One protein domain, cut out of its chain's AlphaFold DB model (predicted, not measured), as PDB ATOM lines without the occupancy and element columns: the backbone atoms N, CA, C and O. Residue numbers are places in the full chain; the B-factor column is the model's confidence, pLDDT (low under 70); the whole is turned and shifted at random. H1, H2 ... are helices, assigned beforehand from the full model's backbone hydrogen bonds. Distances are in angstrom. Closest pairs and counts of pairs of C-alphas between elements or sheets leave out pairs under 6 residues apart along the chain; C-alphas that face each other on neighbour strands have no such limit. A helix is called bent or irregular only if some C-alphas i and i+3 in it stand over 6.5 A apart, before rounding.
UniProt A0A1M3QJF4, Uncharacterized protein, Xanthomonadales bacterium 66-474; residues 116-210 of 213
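Overview. This is residues 116 to 210 of the 213 residues of an uncharacterized protein of Xanthomonadales bacterium 66-474 (UniProt A0A1M3QJF4). Look first at the longest helix, H1, as one long bar; a helical hairpin, H2 and H3, packs along one side of it, with H3 running back beside H1. The short H4 sits near the end of the model where H1 begins and H3 ends, and residues 140 to 162 loop round the other end, from the end of H1 to the start of H2. The printed part has 95 residues with four named helices, in the order H1, H2, H3, H4, and no named strand; its class is all helix. The whole is compact, with a radius of gyration of the C-alphas of 13.8 A, and elongated, spanning 39 by 24 by 17 A.

Arrangement. Start from H1, residues 116 to 139, and look across to H3, residues 177 to 194. They touch, at a shallow tilt of 27 degrees, opposite ways, and their closest C-alphas are those of Ala 120 and Leu 193, 6.3 A apart. Next find H2, residues 163 to 172, which touches H3 at its residues 179 to 187 alone. The closest C-alphas there are those of Leu 167 and Ala 183, 5.0 A apart; the two helices form a helical hairpin at a shallow tilt of 29 degrees, opposite ways. H1 and H2 only just touch, with 3 pairs of C-alphas within 8 A, through residues 131 to 138 of H1 alone. Their closest C-alphas are those of Arg 131 and Ile 163, 6.4 A apart, and they run the same way at a shallow tilt of 34 degrees, only just short of steep. H1, H2 and H3 form a bundle, a group of helices that touch at shallow tilts. H4, residues 201 to 208, touches no helix; it is near H1, with 8 pairs of C-alphas within 10 A, and near H3, with 7 such pairs, while H2 and H4 are apart. In H2, H3 and H4 every O i to N i+4 pair is within hydrogen-bond range; in H1, 17 of 20 are.

Along the chain. Find C-alpha 116 at (17.624, 3.560, 48.826); from there H1 runs 32.8 A to C-alpha 139 at (46.814, 17.353, 43.009). It has a kink of 38 degrees near residue 123 and is neither bent nor irregular, but only just: C-alphas 121 and 124 are 6.3 A apart. H2 measures 14.2 A from first to last C-alpha, H3 25.4 A and H4 10.4 A. H4 ends at C-alpha 208, at (23.554, 18.106, 48.017).

Size, cuts and confidence. Look for the two farthest C-alphas at Ala 117 and Asn 142, 39.5 A apart. The link from H1 to H2, residues 140 to 162, is long, and within it residues 149 to 150 pair with 153 to 154, antiparallel. The link from H2 to H3 is tight, and that from H3 to H4 is short. The printed part has no cut; its mean pLDDT is 95.4, and no printed residue is under 70.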
ATOM      1  N   TRP A 116      16.233   3.756  49.206       97.88
ATOM      2  CA  TRP A 116      17.624   3.560  48.826       97.88
ATOM      3  C   TRP A 116      17.815   3.646  47.309       97.88
ATOM      4  O   TRP A 116      18.664   4.408  46.860       97.88
ATOM      5  N   ALA A 117      17.016   2.928  46.514       97.44
ATOM      6  CA  ALA A 117      17.156   2.891  45.060       97.44
ATOM      7  C   ALA A 117      16.970   4.284  44.439       97.44
ATOM      8  O   ALA A 117      17.788   4.722  43.621       97.44
ATOM      9  N   ALA A 118      15.947   5.020  44.890       97.44
ATOM     10  CA  ALA A 118      15.704   6.393  44.465       97.44
ATOM     11  C   ALA A 118      16.909   7.296  44.763       97.44
ATOM     12  O   ALA A 118      17.375   8.023  43.885       97.44
ATOM     13  N   GLN A 119      17.463   7.216  45.975       97.69
ATOM     14  CA  GLN A 119      18.645   7.989  46.348       97.69
ATOM     15  C   GLN A 119      19.888   7.565  45.558       97.69
ATOM     16  O   GLN A 119      20.576   8.411  44.994       97.69
ATOM     17  N   ALA A 120      20.178   6.268  45.476       97.94
ATOM     18  CA  ALA A 120      21.344   5.723  44.792       97.94
ATOM     19  C   ALA A 120      21.427   6.189  43.330       97.94
ATOM     20  O   ALA A 120      22.509   6.573  42.877       97.94
ATOM     21  N   SER A 121      20.284   6.236  42.632       96.12
ATOM     22  CA  SER A 121      20.192   6.671  41.231       96.12
ATOM     23  C   SER A 121      20.678   8.110  40.991       96.12
ATOM     24  O   SER A 121      21.250   8.404  39.945       96.12
ATOM     25  N   GLU A 122      20.536   8.994  41.981       95.38
ATOM     26  CA  GLU A 122      20.930  10.406  41.887       95.38
ATOM     27  C   GLU A 122      22.273  10.688  42.592       95.38
ATOM     28  O   GLU A 122      23.061  11.555  42.185       95.38
ATOM     29  N   LEU A 123      22.561   9.949  43.666       96.44
ATOM     30  CA  LEU A 123      23.706  10.200  44.533       96.44
ATOM     31  C   LEU A 123      24.996   9.552  44.043       96.44
ATOM     32  O   LEU A 123      26.038  10.190  44.171       96.44
ATOM     33  N   PHE A 124      24.967   8.343  43.469       97.06
ATOM     34  CA  PHE A 124      26.193   7.733  42.936       97.06
ATOM     35  C   PHE A 124      26.829   8.580  41.822       97.06
ATOM     36  O   PHE A 124      28.025   8.871  41.931       97.06
ATOM     37  N   PRO A 125      26.075   9.078  40.817       96.19
ATOM     38  CA  PRO A 125      26.633   9.992  39.822       96.19
ATOM     39  C   PRO A 125      27.203  11.270  40.453       96.19
ATOM     40  O   PRO A 125      28.293  11.717  40.095       96.19
ATOM     41  N   SER A 126      26.498  11.842  41.433       95.12
ATOM     42  CA  SER A 126      26.947  13.050  42.134       95.12
ATOM     43  C   SER A 126      28.233  12.817  42.937       95.12
ATOM     44  O   SER A 126      29.130  13.658  42.914       95.12
ATOM     45  N   LEU A 127      28.346  11.679  43.627       96.19
ATOM     46  CA  LEU A 127      29.539  11.280  44.378       96.19
ATOM     47  C   LEU A 127      30.744  11.081  43.459       96.19
ATOM     48  O   LEU A 127      31.843  11.490  43.826       96.19
ATOM     49  N   GLU A 128      30.549  10.512  42.269       97.25
ATOM     50  CA  GLU A 128      31.631  10.330  41.297       97.25
ATOM     51  C   GLU A 128      32.165  11.671  40.773       97.25
ATOM     52  O   GLU A 128      33.379  11.872  40.695       97.25
ATOM     53  N   LEU A 129      31.285  12.636  40.486       95.88
ATOM     54  CA  LEU A 129      31.715  13.992  40.125       95.88
ATOM     55  C   LEU A 129      32.514  14.643  41.264       95.88
ATOM     56  O   LEU A 129      33.608  15.164  41.038       95.88
ATOM     57  N   CYS A 130      32.019  14.535  42.497       95.12
ATOM     58  CA  CYS A 130      32.710  15.046  43.678       95.12
ATOM     59  C   CYS A 130      34.063  14.354  43.922       95.12
ATOM     60  O   CYS A 130      35.025  15.011  44.320       95.12
ATOM     61  N   ARG A 131      34.178  13.046  43.655       97.19
ATOM     62  CA  ARG A 131      35.444  12.301  43.736       97.19
ATOM     63  C   ARG A 131      36.467  12.862  42.751       97.19
ATOM     64  O   ARG A 131      37.609  13.109  43.132       97.19
ATOM     65  N   ARG A 132      36.063  13.113  41.504       96.69
ATOM     66  CA  ARG A 132      36.943  13.710  40.486       96.69
ATOM     67  C   ARG A 132      37.401  15.111  40.873       96.69
ATOM     68  O   ARG A 132      38.563  15.454  40.656       96.69
ATOM     69  N   ASP A 133      36.524  15.913  41.462       95.75
ATOM     70  CA  ASP A 133      36.898  17.243  41.943       95.75
ATOM     71  C   ASP A 133      37.832  17.171  43.157       95.75
ATOM     72  O   ASP A 133      38.816  17.905  43.217       95.75
ATOM     73  N   LEU A 134      37.616  16.232  44.081       96.31
ATOM     74  CA  LEU A 134      38.541  15.961  45.184       96.31
ATOM     75  C   LEU A 134      39.947  15.601  44.674       96.31
ATOM     76  O   LEU A 134      40.930  16.136  45.181       96.31
ATOM     77  N   VAL A 135      40.055  14.772  43.629       96.94
ATOM     78  CA  VAL A 135      41.340  14.439  42.983       96.94
ATOM     79  C   VAL A 135      42.061  15.694  42.483       96.94
ATOM     80  O   VAL A 135      43.271  15.824  42.681       96.94
ATOM     81  N   LYS A 136      41.341  16.646  41.871       95.75
ATOM     82  CA  LYS A 136      41.928  17.924  41.424       95.75
ATOM     83  C   LYS A 136      42.469  18.732  42.602       95.75
ATOM     84  O   LYS A 136      43.603  19.202  42.535       95.75
ATOM     85  N   HIS A 137      41.702  18.846  43.687       95.25
ATOM     86  CA  HIS A 137      42.148  19.549  44.892       95.25
ATOM     87  C   HIS A 137      43.380  18.885  45.514       95.25
ATOM     88  O   HIS A 137      44.337  19.575  45.848       95.25
ATOM     89  N   MET A 138      43.405  17.551  45.594       96.62
ATOM     90  CA  MET A 138      44.552  16.792  46.101       96.62
ATOM     91  C   MET A 138      45.819  17.043  45.271       96.62
ATOM     92  O   MET A 138      46.877  17.309  45.845       96.62
ATOM     93  N   ARG A 139      45.709  17.028  43.933       94.56
ATOM     94  CA  ARG A 139      46.814  17.353  43.009       94.56
ATOM     95  C   ARG A 139      47.329  18.780  43.163       94.56
ATOM     96  O   ARG A 139      48.516  19.010  42.983       94.56
ATOM     97  N   GLY A 140      46.450  19.724  43.495       93.12
ATOM     98  CA  GLY A 140      46.816  21.122  43.724       93.12
ATOM     99  C   GLY A 140      47.615  21.363  45.008       93.12
ATOM    100  O   GLY A 140      48.067  22.482  45.240       93.12
ATOM    101  N   THR A 141      47.795  20.346  45.856       94.38
ATOM    102  CA  THR A 141      48.579  20.477  47.086       94.38
ATOM    103  C   THR A 141      50.053  20.147  46.857       94.38
ATOM    104  O   THR A 141      50.388  19.137  46.248       94.38
ATOM    105  N   ASN A 142      50.949  20.913  47.481       92.88
ATOM    106  CA  ASN A 142      52.391  20.618  47.467       92.88
ATOM    107  C   ASN A 142      52.776  19.366  48.283       92.88
ATOM    108  O   ASN A 142      53.942  18.987  48.310       92.88
ATOM    109  N   ARG A 143      51.821  18.760  49.003       93.75
ATOM    110  CA  ARG A 143      52.036  17.563  49.832       93.75
ATOM    111  C   ARG A 143      51.772  16.264  49.072       93.75
ATOM    112  O   ARG A 143      52.223  15.214  49.515       93.75
ATOM    113  N   MET A 144      51.049  16.323  47.953       95.44
ATOM    114  CA  MET A 144      50.789  15.151  47.126       95.44
ATOM    115  C   MET A 144      52.006  14.862  46.235       95.44
ATOM    116  O   MET A 144      52.352  15.706  45.405       95.44
ATOM    117  N   PRO A 145      52.667  13.697  46.362       92.38
ATOM    118  CA  PRO A 145      53.750  13.337  45.458       92.38
ATOM    119  C   PRO A 145      53.233  13.085  44.036       92.38
ATOM    120  O   PRO A 145      52.089  12.680  43.837       92.38
ATOM    121  N   ALA A 146      54.112  13.252  43.044       88.81
ATOM    122  CA  ALA A 146      53.793  12.981  41.640       88.81
ATOM    123  C   ALA A 146      53.459  11.500  41.370       88.81
ATOM    124  O   ALA A 146      52.682  11.207  40.469       88.81
ATOM    125  N   SER A 147      54.025  10.586  42.166       92.00
ATOM    126  CA  SER A 147      53.767   9.142  42.112       92.00
ATOM    127  C   SER A 147      53.405   8.635  43.515       92.00
ATOM    128  O   SER A 147      54.279   8.137  44.235       92.00
ATOM    129  N   PRO A 148      52.152   8.822  43.969       94.75
ATOM    130  CA  PRO A 148      51.707   8.307  45.257       94.75
ATOM    131  C   PRO A 148      51.651   6.779  45.234       94.75
ATOM    132  O   PRO A 148      51.571   6.180  44.167       94.75
ATOM    133  N   HIS A 149      51.699   6.148  46.405       95.06
ATOM    134  CA  HIS A 149      51.638   4.690  46.516       95.06
ATOM    135  C   HIS A 149      50.486   4.263  47.426       95.06
ATOM    136  O   HIS A 149      50.230   4.896  48.451       95.06
ATOM    137  N   ILE A 150      49.814   3.169  47.072       93.50
ATOM    138  CA  ILE A 150      48.818   2.502  47.918       93.50
ATOM    139  C   ILE A 150      49.298   1.073  48.136       93.50
ATOM    140  O   ILE A 150      49.528   0.346  47.178       93.50
ATOM    141  N   ASN A 151      49.465   0.669  49.399       90.94
ATOM    142  CA  ASN A 151      49.956  -0.668  49.767       90.94
ATOM    143  C   ASN A 151      51.296  -1.051  49.102       90.94
ATOM    144  O   ASN A 151      51.524  -2.215  48.796       90.94
ATOM    145  N   GLY A 152      52.182  -0.075  48.887       89.38
ATOM    146  CA  GLY A 152      53.490  -0.286  48.257       89.38
ATOM    147  C   GLY A 152      53.486  -0.241  46.727       89.38
ATOM    148  O   GLY A 152      54.562  -0.154  46.146       89.38
ATOM    149  N   GLU A 153      52.318  -0.205  46.084       93.06
ATOM    150  CA  GLU A 153      52.196  -0.119  44.626       93.06
ATOM    151  C   GLU A 153      52.025   1.336  44.166       93.06
ATOM    152  O   GLU A 153      51.249   2.080  44.784       93.06
ATOM    153  N   PRO A 154      52.720   1.773  43.098       94.25
ATOM    154  CA  PRO A 154      52.558   3.113  42.560       94.25
ATOM    155  C   PRO A 154      51.163   3.286  41.951       94.25
ATOM    156  O   PRO A 154      50.671   2.457  41.188       94.25
ATOM    157  N   VAL A 155      50.530   4.411  42.259       95.19
ATOM    158  CA  VAL A 155      49.276   4.836  41.642       95.19
ATOM    159  C   VAL A 155      49.603   5.496  40.307       95.19
ATOM    160  O   VAL A 155      50.190   6.577  40.286       95.19
ATOM    161  N   GLY A 156      49.197   4.862  39.206       91.00
ATOM    162  CA  GLY A 156      49.385   5.405  37.858       91.00
ATOM    163  C   GLY A 156      48.596   6.698  37.632       91.00
ATOM    164  O   GLY A 156      49.173   7.726  37.286       91.00
ATOM    165  N   ASP A 157      47.285   6.668  37.890       93.25
ATOM    166  CA  ASP A 157      46.418   7.843  37.811       93.25
ATOM    167  C   ASP A 157      45.554   7.981  39.074       93.25
ATOM    168  O   ASP A 157      44.704   7.150  39.385       93.25
ATOM    169  N   LEU A 158      45.726   9.093  39.797       94.50
ATOM    170  CA  LEU A 158      44.898   9.427  40.959       94.50
ATOM    171  C   LEU A 158      43.395   9.507  40.615       94.50
ATOM    172  O   LEU A 158      42.557   9.299  41.489       94.50
ATOM    173  N   ALA A 159      43.037   9.785  39.357       94.56
ATOM    174  CA  ALA A 159      41.652   9.802  38.895       94.56
ATOM    175  C   ALA A 159      41.016   8.405  38.820       94.56
ATOM    176  O   ALA A 159      39.788   8.324  38.821       94.56
ATOM    177  N   GLU A 160      41.800   7.326  38.835       94.62
ATOM    178  CA  GLU A 160      41.312   5.938  38.893       94.62
ATOM    179  C   GLU A 160      41.140   5.442  40.335       94.62
ATOM    180  O   GLU A 160      40.525   4.407  40.582       94.62
ATOM    181  N   VAL A 161      41.648   6.193  41.315       96.38
ATOM    182  CA  VAL A 161      41.580   5.793  42.718       96.38
ATOM    183  C   VAL A 161      40.174   6.014  43.275       96.38
ATOM    184  O   VAL A 161      39.629   7.124  43.273       96.38
ATOM    185  N   GLU A 162      39.604   4.939  43.814       95.75
ATOM    186  CA  GLU A 162      38.340   4.944  44.548       95.75
ATOM    187  C   GLU A 162      38.387   5.854  45.785       95.75
ATOM    188  O   GLU A 162      39.435   6.045  46.405       95.75
ATOM    189  N   ILE A 163      37.230   6.363  46.226       95.62
ATOM    190  CA  ILE A 163      37.131   7.311  47.360       95.62
ATOM    191  C   ILE A 163      37.844   6.789  48.625       95.62
ATOM    192  O   ILE A 163      38.462   7.561  49.361       95.62
ATOM    193  N   GLY A 164      37.788   5.477  48.880       95.19
ATOM    194  CA  GLY A 164      38.488   4.855  50.005       95.19
ATOM    195  C   GLY A 164      40.011   4.997  49.924       95.19
ATOM    196  O   GLY A 164      40.642   5.331  50.928       95.19
ATOM    197  N   GLY A 165      40.581   4.810  48.732       96.69
ATOM    198  CA  GLY A 165      42.004   5.020  48.472       96.69
ATOM    199  C   GLY A 165      42.390   6.495  48.548       96.69
ATOM    200  O   GLY A 165      43.424   6.824  49.120       96.69
ATOM    201  N   LEU A 166      41.531   7.406  48.080       97.56
ATOM    202  CA  LEU A 166      41.778   8.848  48.202       97.56
ATOM    203  C   LEU A 166      41.859   9.300  49.663       97.56
ATOM    204  O   LEU A 166      42.747  10.073  50.010       97.56
ATOM    205  N   LEU A 167      40.980   8.793  50.537       98.06
ATOM    206  CA  LEU A 167      41.068   9.075  51.971       98.06
ATOM    207  C   LEU A 167      42.376   8.546  52.569       98.06
ATOM    208  O   LEU A 167      43.026   9.264  53.328       98.06
ATOM    209  N   TYR A 168      42.764   7.319  52.216       97.69
ATOM    210  CA  TYR A 168      44.027   6.735  52.663       97.69
ATOM    211  C   TYR A 168      45.217   7.616  52.262       97.69
ATOM    212  O   TYR A 168      46.007   8.004  53.118       97.69
ATOM    213  N   LEU A 169      45.292   8.017  50.990       97.56
ATOM    214  CA  LEU A 169      46.340   8.906  50.485       97.56
ATOM    215  C   LEU A 169      46.318  10.273  51.180       97.56
ATOM    216  O   LEU A 169      47.370  10.808  51.529       97.56
ATOM    217  N   ALA A 170      45.126  10.829  51.415       97.56
ATOM    218  CA  ALA A 170      44.975  12.110  52.088       97.56
ATOM    219  C   ALA A 170      45.522  12.081  53.521       97.56
ATOM    220  O   ALA A 170      46.157  13.038  53.962       97.56
ATOM    221  N   GLN A 171      45.310  10.976  54.237       97.38
ATOM    222  CA  GLN A 171      45.846  10.766  55.580       97.38
ATOM    223  C   GLN A 171      47.352  10.487  55.552       97.38
ATOM    224  O   GLN A 171      48.100  11.118  56.296       97.38
ATOM    225  N   MET A 172      47.798   9.592  54.668       96.88
ATOM    226  CA  MET A 172      49.196   9.176  54.542       96.88
ATOM    227  C   MET A 172      50.127  10.356  54.250       96.88
ATOM    228  O   MET A 172      51.167  10.497  54.887       96.88
ATOM    229  N   TYR A 173      49.738  11.235  53.326       96.62
ATOM    230  CA  TYR A 173      50.532  12.411  52.955       96.62
ATOM    231  C   TYR A 173      50.172  13.666  53.754       96.62
ATOM    232  O   TYR A 173      50.601  14.768  53.411       96.62
ATOM    233  N   THR A 174      49.407  13.515  54.842       96.56
ATOM    234  CA  THR A 174      49.002  14.611  55.734       96.56
ATOM    235  C   THR A 174      48.449  15.808  54.950       96.56
ATOM    236  O   THR A 174      48.898  16.944  55.111       96.56
ATOM    237  N   LEU A 175      47.511  15.572  54.033       97.00
ATOM    238  CA  LEU A 175      46.903  16.641  53.240       97.00
ATOM    239  C   LEU A 175      46.113  17.620  54.131       97.00
ATOM    240  O   LEU A 175      45.842  17.314  55.296       97.00
ATOM    241  N   PRO A 176      45.761  18.817  53.621       97.12
ATOM    242  CA  PRO A 176      44.920  19.766  54.342       97.12
ATOM    243  C   PRO A 176      43.684  19.114  55.005       97.12
ATOM    244  O   PRO A 176      43.057  18.230  54.409       97.12
ATOM    245  N   PRO A 177      43.321  19.508  56.244       96.19
ATOM    246  CA  PRO A 177      42.243  18.860  56.995       96.19
ATOM    247  C   PRO A 177      40.880  18.859  56.292       96.19
ATOM    248  O   PRO A 177      40.086  17.943  56.489       96.19
ATOM    249  N   ASP A 178      40.589  19.877  55.489       95.25
ATOM    250  CA  ASP A 178      39.397  19.982  54.644       95.25
ATOM    251  C   ASP A 178      39.331  18.870  53.585       95.25
ATOM    252  O   ASP A 178      38.286  18.228  53.462       95.25
ATOM    253  N   ILE A 179      40.444  18.546  52.918       96.25
ATOM    254  CA  ILE A 179      40.536  17.422  51.973       96.25
ATOM    255  C   ILE A 179      40.265  16.100  52.692       96.25
ATOM    256  O   ILE A 179      39.465  15.289  52.221       96.25
ATOM    257  N   VAL A 180      40.882  15.889  53.860       97.69
ATOM    258  CA  VAL A 180      40.698  14.658  54.648       97.69
ATOM    259  C   VAL A 180      39.244  14.510  55.102       97.69
ATOM    260  O   VAL A 180      38.652  13.441  54.938       97.69
ATOM    261  N   ARG A 181      38.633  15.581  55.631       96.25
ATOM    262  CA  ARG A 181      37.217  15.577  56.040       96.25
ATOM    263  C   ARG A 181      36.289  15.308  54.858       96.25
ATOM    264  O   ARG A 181      35.353  14.522  54.995       96.25
ATOM    265  N   THR A 182      36.565  15.914  53.707       95.69
ATOM    266  CA  THR A 182      35.776  15.737  52.481       95.69
ATOM    267  C   THR A 182      35.852  14.296  51.979       95.69
ATOM    268  O   THR A 182      34.817  13.660  51.779       95.69
ATOM    269  N   ALA A 183      37.059  13.732  51.882       97.06
ATOM    270  CA  ALA A 183      37.270  12.334  51.509       97.06
ATOM    271  C   ALA A 183      36.562  11.368  52.477       97.06
ATOM    272  O   ALA A 183      35.902  10.418  52.049       97.06
ATOM    273  N   ALA A 184      36.635  11.636  53.787       97.56
ATOM    274  CA  ALA A 184      35.966  10.834  54.810       97.56
ATOM    275  C   ALA A 184      34.438  10.896  54.696       97.56
ATOM    276  O   ALA A 184      33.778   9.853  54.758       97.56
ATOM    277  N   LYS A 185      33.872  12.091  54.476       96.31
ATOM    278  CA  LYS A 185      32.435  12.286  54.238       96.31
ATOM    279  C   LYS A 185      31.982  11.495  53.013       96.31
ATOM    280  O   LYS A 185      31.052  10.703  53.122       96.31
ATOM    281  N   TYR A 186      32.659  11.639  51.874       96.94
ATOM    282  CA  TYR A 186      32.286  10.921  50.653       96.94
ATOM    283  C   TYR A 186      32.400   9.405  50.815       96.94
ATOM    284  O   TYR A 186      31.503   8.684  50.380       96.94
ATOM    285  N   ARG A 187      33.438   8.910  51.507       97.38
ATOM    286  CA  ARG A 187      33.585   7.473  51.791       97.38
ATOM    287  C   ARG A 187      32.411   6.953  52.613       97.38
ATOM    288  O   ARG A 187      31.863   5.905  52.291       97.38
ATOM    289  N   ARG A 188      32.029   7.686  53.665       97.44
ATOM    290  CA  ARG A 188      30.902   7.328  54.539       97.44
ATOM    291  C   ARG A 188      29.601   7.225  53.746       97.44
ATOM    292  O   ARG A 188      28.932   6.201  53.834       97.44
ATOM    293  N   LEU A 189      29.278   8.251  52.955       97.19
ATOM    294  CA  LEU A 189      28.053   8.292  52.150       97.19
ATOM    295  C   LEU A 189      28.025   7.170  51.104       97.19
ATOM    296  O   LEU A 189      27.044   6.436  51.018       97.19
ATOM    297  N   ARG A 190      29.124   6.981  50.361       97.38
ATOM    298  CA  ARG A 190      29.255   5.893  49.382       97.38
ATOM    299  C   ARG A 190      29.077   4.528  50.035       97.38
ATOM    300  O   ARG A 190      28.429   3.670  49.451       97.38
ATOM    301  N   ASN A 191      29.667   4.306  51.210       97.69
ATOM    302  CA  ASN A 191      29.582   3.015  51.888       97.69
ATOM    303  C   ASN A 191      28.162   2.710  52.361       97.69
ATOM    304  O   ASN A 191      27.704   1.605  52.107       97.69
ATOM    305  N   LYS A 192      27.450   3.678  52.955       97.31
ATOM    306  CA  LYS A 192      26.027   3.505  53.291       97.31
ATOM    307  C   LYS A 192      25.212   3.063  52.074       97.31
ATOM    308  O   LYS A 192      24.581   2.013  52.095       97.31
ATOM    309  N   LEU A 193      25.334   3.800  50.969       97.50
ATOM    310  CA  LEU A 193      24.632   3.462  49.731       97.50
ATOM    311  C   LEU A 193      25.064   2.100  49.166       97.50
ATOM    312  O   LEU A 193      24.233   1.356  48.663       97.50
ATOM    313  N   ALA A 194      26.342   1.734  49.255       96.69
ATOM    314  CA  ALA A 194      26.814   0.417  48.820       96.69
ATOM    315  C   ALA A 194      26.291  -0.733  49.704       96.69
ATOM    316  O   ALA A 194      26.215  -1.864  49.235       96.69
ATOM    317  N   HIS A 195      25.917  -0.446  50.953       97.06
ATOM    318  CA  HIS A 195      25.293  -1.387  51.883       97.06
ATOM    319  C   HIS A 195      23.759  -1.386  51.818       97.06
ATOM    320  O   HIS A 195      23.117  -1.974  52.681       97.06
ATOM    321  N   LEU A 196      23.172  -0.783  50.777       97.19
ATOM    322  CA  LEU A 196      21.720  -0.697  50.580       97.19
ATOM    323  C   LEU A 196      21.001   0.122  51.666       97.19
ATOM    324  O   LEU A 196      19.802  -0.038  51.890       97.19
ATOM    325  N   GLU A 197      21.726   1.023  52.333       96.12
ATOM    326  CA  GLU A 197      21.178   1.883  53.377       96.12
ATOM    327  C   GLU A 197      20.817   3.258  52.797       96.12
ATOM    328  O   GLU A 197      21.695   3.940  52.248       96.12
ATOM    329  N   PRO A 198      19.553   3.707  52.916       96.56
ATOM    330  CA  PRO A 198      19.199   5.071  52.563       96.56
ATOM    331  C   PRO A 198      19.851   6.067  53.534       96.56
ATOM    332  O   PRO A 198      19.990   5.826  54.735       96.56
ATOM    333  N   LEU A 199      20.243   7.220  53.004       96.69
ATOM    334  CA  LEU A 199      20.689   8.377  53.766       96.69
ATOM    335  C   LEU A 199      19.512   9.074  54.447       96.69
ATOM    336  O   LEU A 199      18.409   9.137  53.893       96.69
ATOM    337  N   SER A 200      19.781   9.677  55.606       95.44
ATOM    338  CA  SER A 200      18.816  10.559  56.262       95.44
ATOM    339  C   SER A 200      18.625  11.868  55.488       95.44
ATOM    340  O   SER A 200      19.456  12.265  54.664       95.44
ATOM    341  N   ALA A 201      17.547  12.589  55.797       95.12
ATOM    342  CA  ALA A 201      17.287  13.903  55.219       95.12
ATOM    343  C   ALA A 201      18.431  14.904  55.467       95.12
ATOM    344  O   ALA A 201      18.795  15.665  54.570       95.12
ATOM    345  N   ASP A 202      19.039  14.871  56.655       94.56
ATOM    346  CA  ASP A 202      20.162  15.747  56.993       94.56
ATOM    347  C   ASP A 202      21.421  15.376  56.205       94.56
ATOM    348  O   ASP A 202      22.081  16.261  55.667       94.56
ATOM    349  N   GLU A 203      21.723  14.082  56.056       95.88
ATOM    350  CA  GLU A 203      22.849  13.621  55.235       95.88
ATOM    351  C   GLU A 203      22.678  14.026  53.764       95.88
ATOM    352  O   GLU A 203      23.636  14.483  53.131       95.88
ATOM    353  N   LEU A 204      21.455  13.914  53.232       95.19
ATOM    354  CA  LEU A 204      21.105  14.372  51.887       95.19
ATOM    355  C   LEU A 204      21.298  15.879  51.736       95.19
ATOM    356  O   LEU A 204      21.954  16.324  50.792       95.19
ATOM    357  N   TYR A 205      20.753  16.671  52.660       93.88
ATOM    358  CA  TYR A 205      20.866  18.126  52.617       93.88
ATOM    359  C   TYR A 205      22.328  18.570  52.717       93.88
ATOM    360  O   TYR A 205      22.805  19.381  51.919       93.88
ATOM    361  N   GLU A 206      23.069  17.991  53.660       93.00
ATOM    362  CA  GLU A 206      24.476  18.293  53.884       93.00
ATOM    363  C   GLU A 206      25.338  17.933  52.668       93.00
ATOM    364  O   GLU A 206      26.343  18.590  52.400       93.00
ATOM    365  N   PHE A 207      24.992  16.880  51.925       94.00
ATOM    366  CA  PHE A 207      25.727  16.477  50.727       94.00
ATOM    367  C   PHE A 207      25.351  17.295  49.485       94.00
ATOM    368  O   PHE A 207      26.225  17.717  48.726       94.00
ATOM    369  N   LEU A 208      24.056  17.512  49.256       92.19
ATOM    370  CA  LEU A 208      23.554  18.106  48.017       92.19
ATOM    371  C   LEU A 208      23.609  19.630  48.021       92.19
ATOM    372  O   LEU A 208      23.835  20.217  46.960       92.19
ATOM    373  N   VAL A 209      23.394  20.251  49.182       87.88
ATOM    374  CA  VAL A 209      23.239  21.705  49.322       87.88
ATOM    375  C   VAL A 209      24.482  22.320  49.951       87.88
ATOM    376  O   VAL A 209      25.063  23.244  49.388       87.88
ATOM    377  N   ASN A 210      24.949  21.764  51.069       80.38
ATOM    378  CA  ASN A 210      26.106  22.286  51.799       80.38
ATOM    379  C   ASN A 210      27.411  21.628  51.333       80.38
ATOM    380  O   ASN A 210      28.167  21.062  52.129       80.38
TER     381      ASN A 210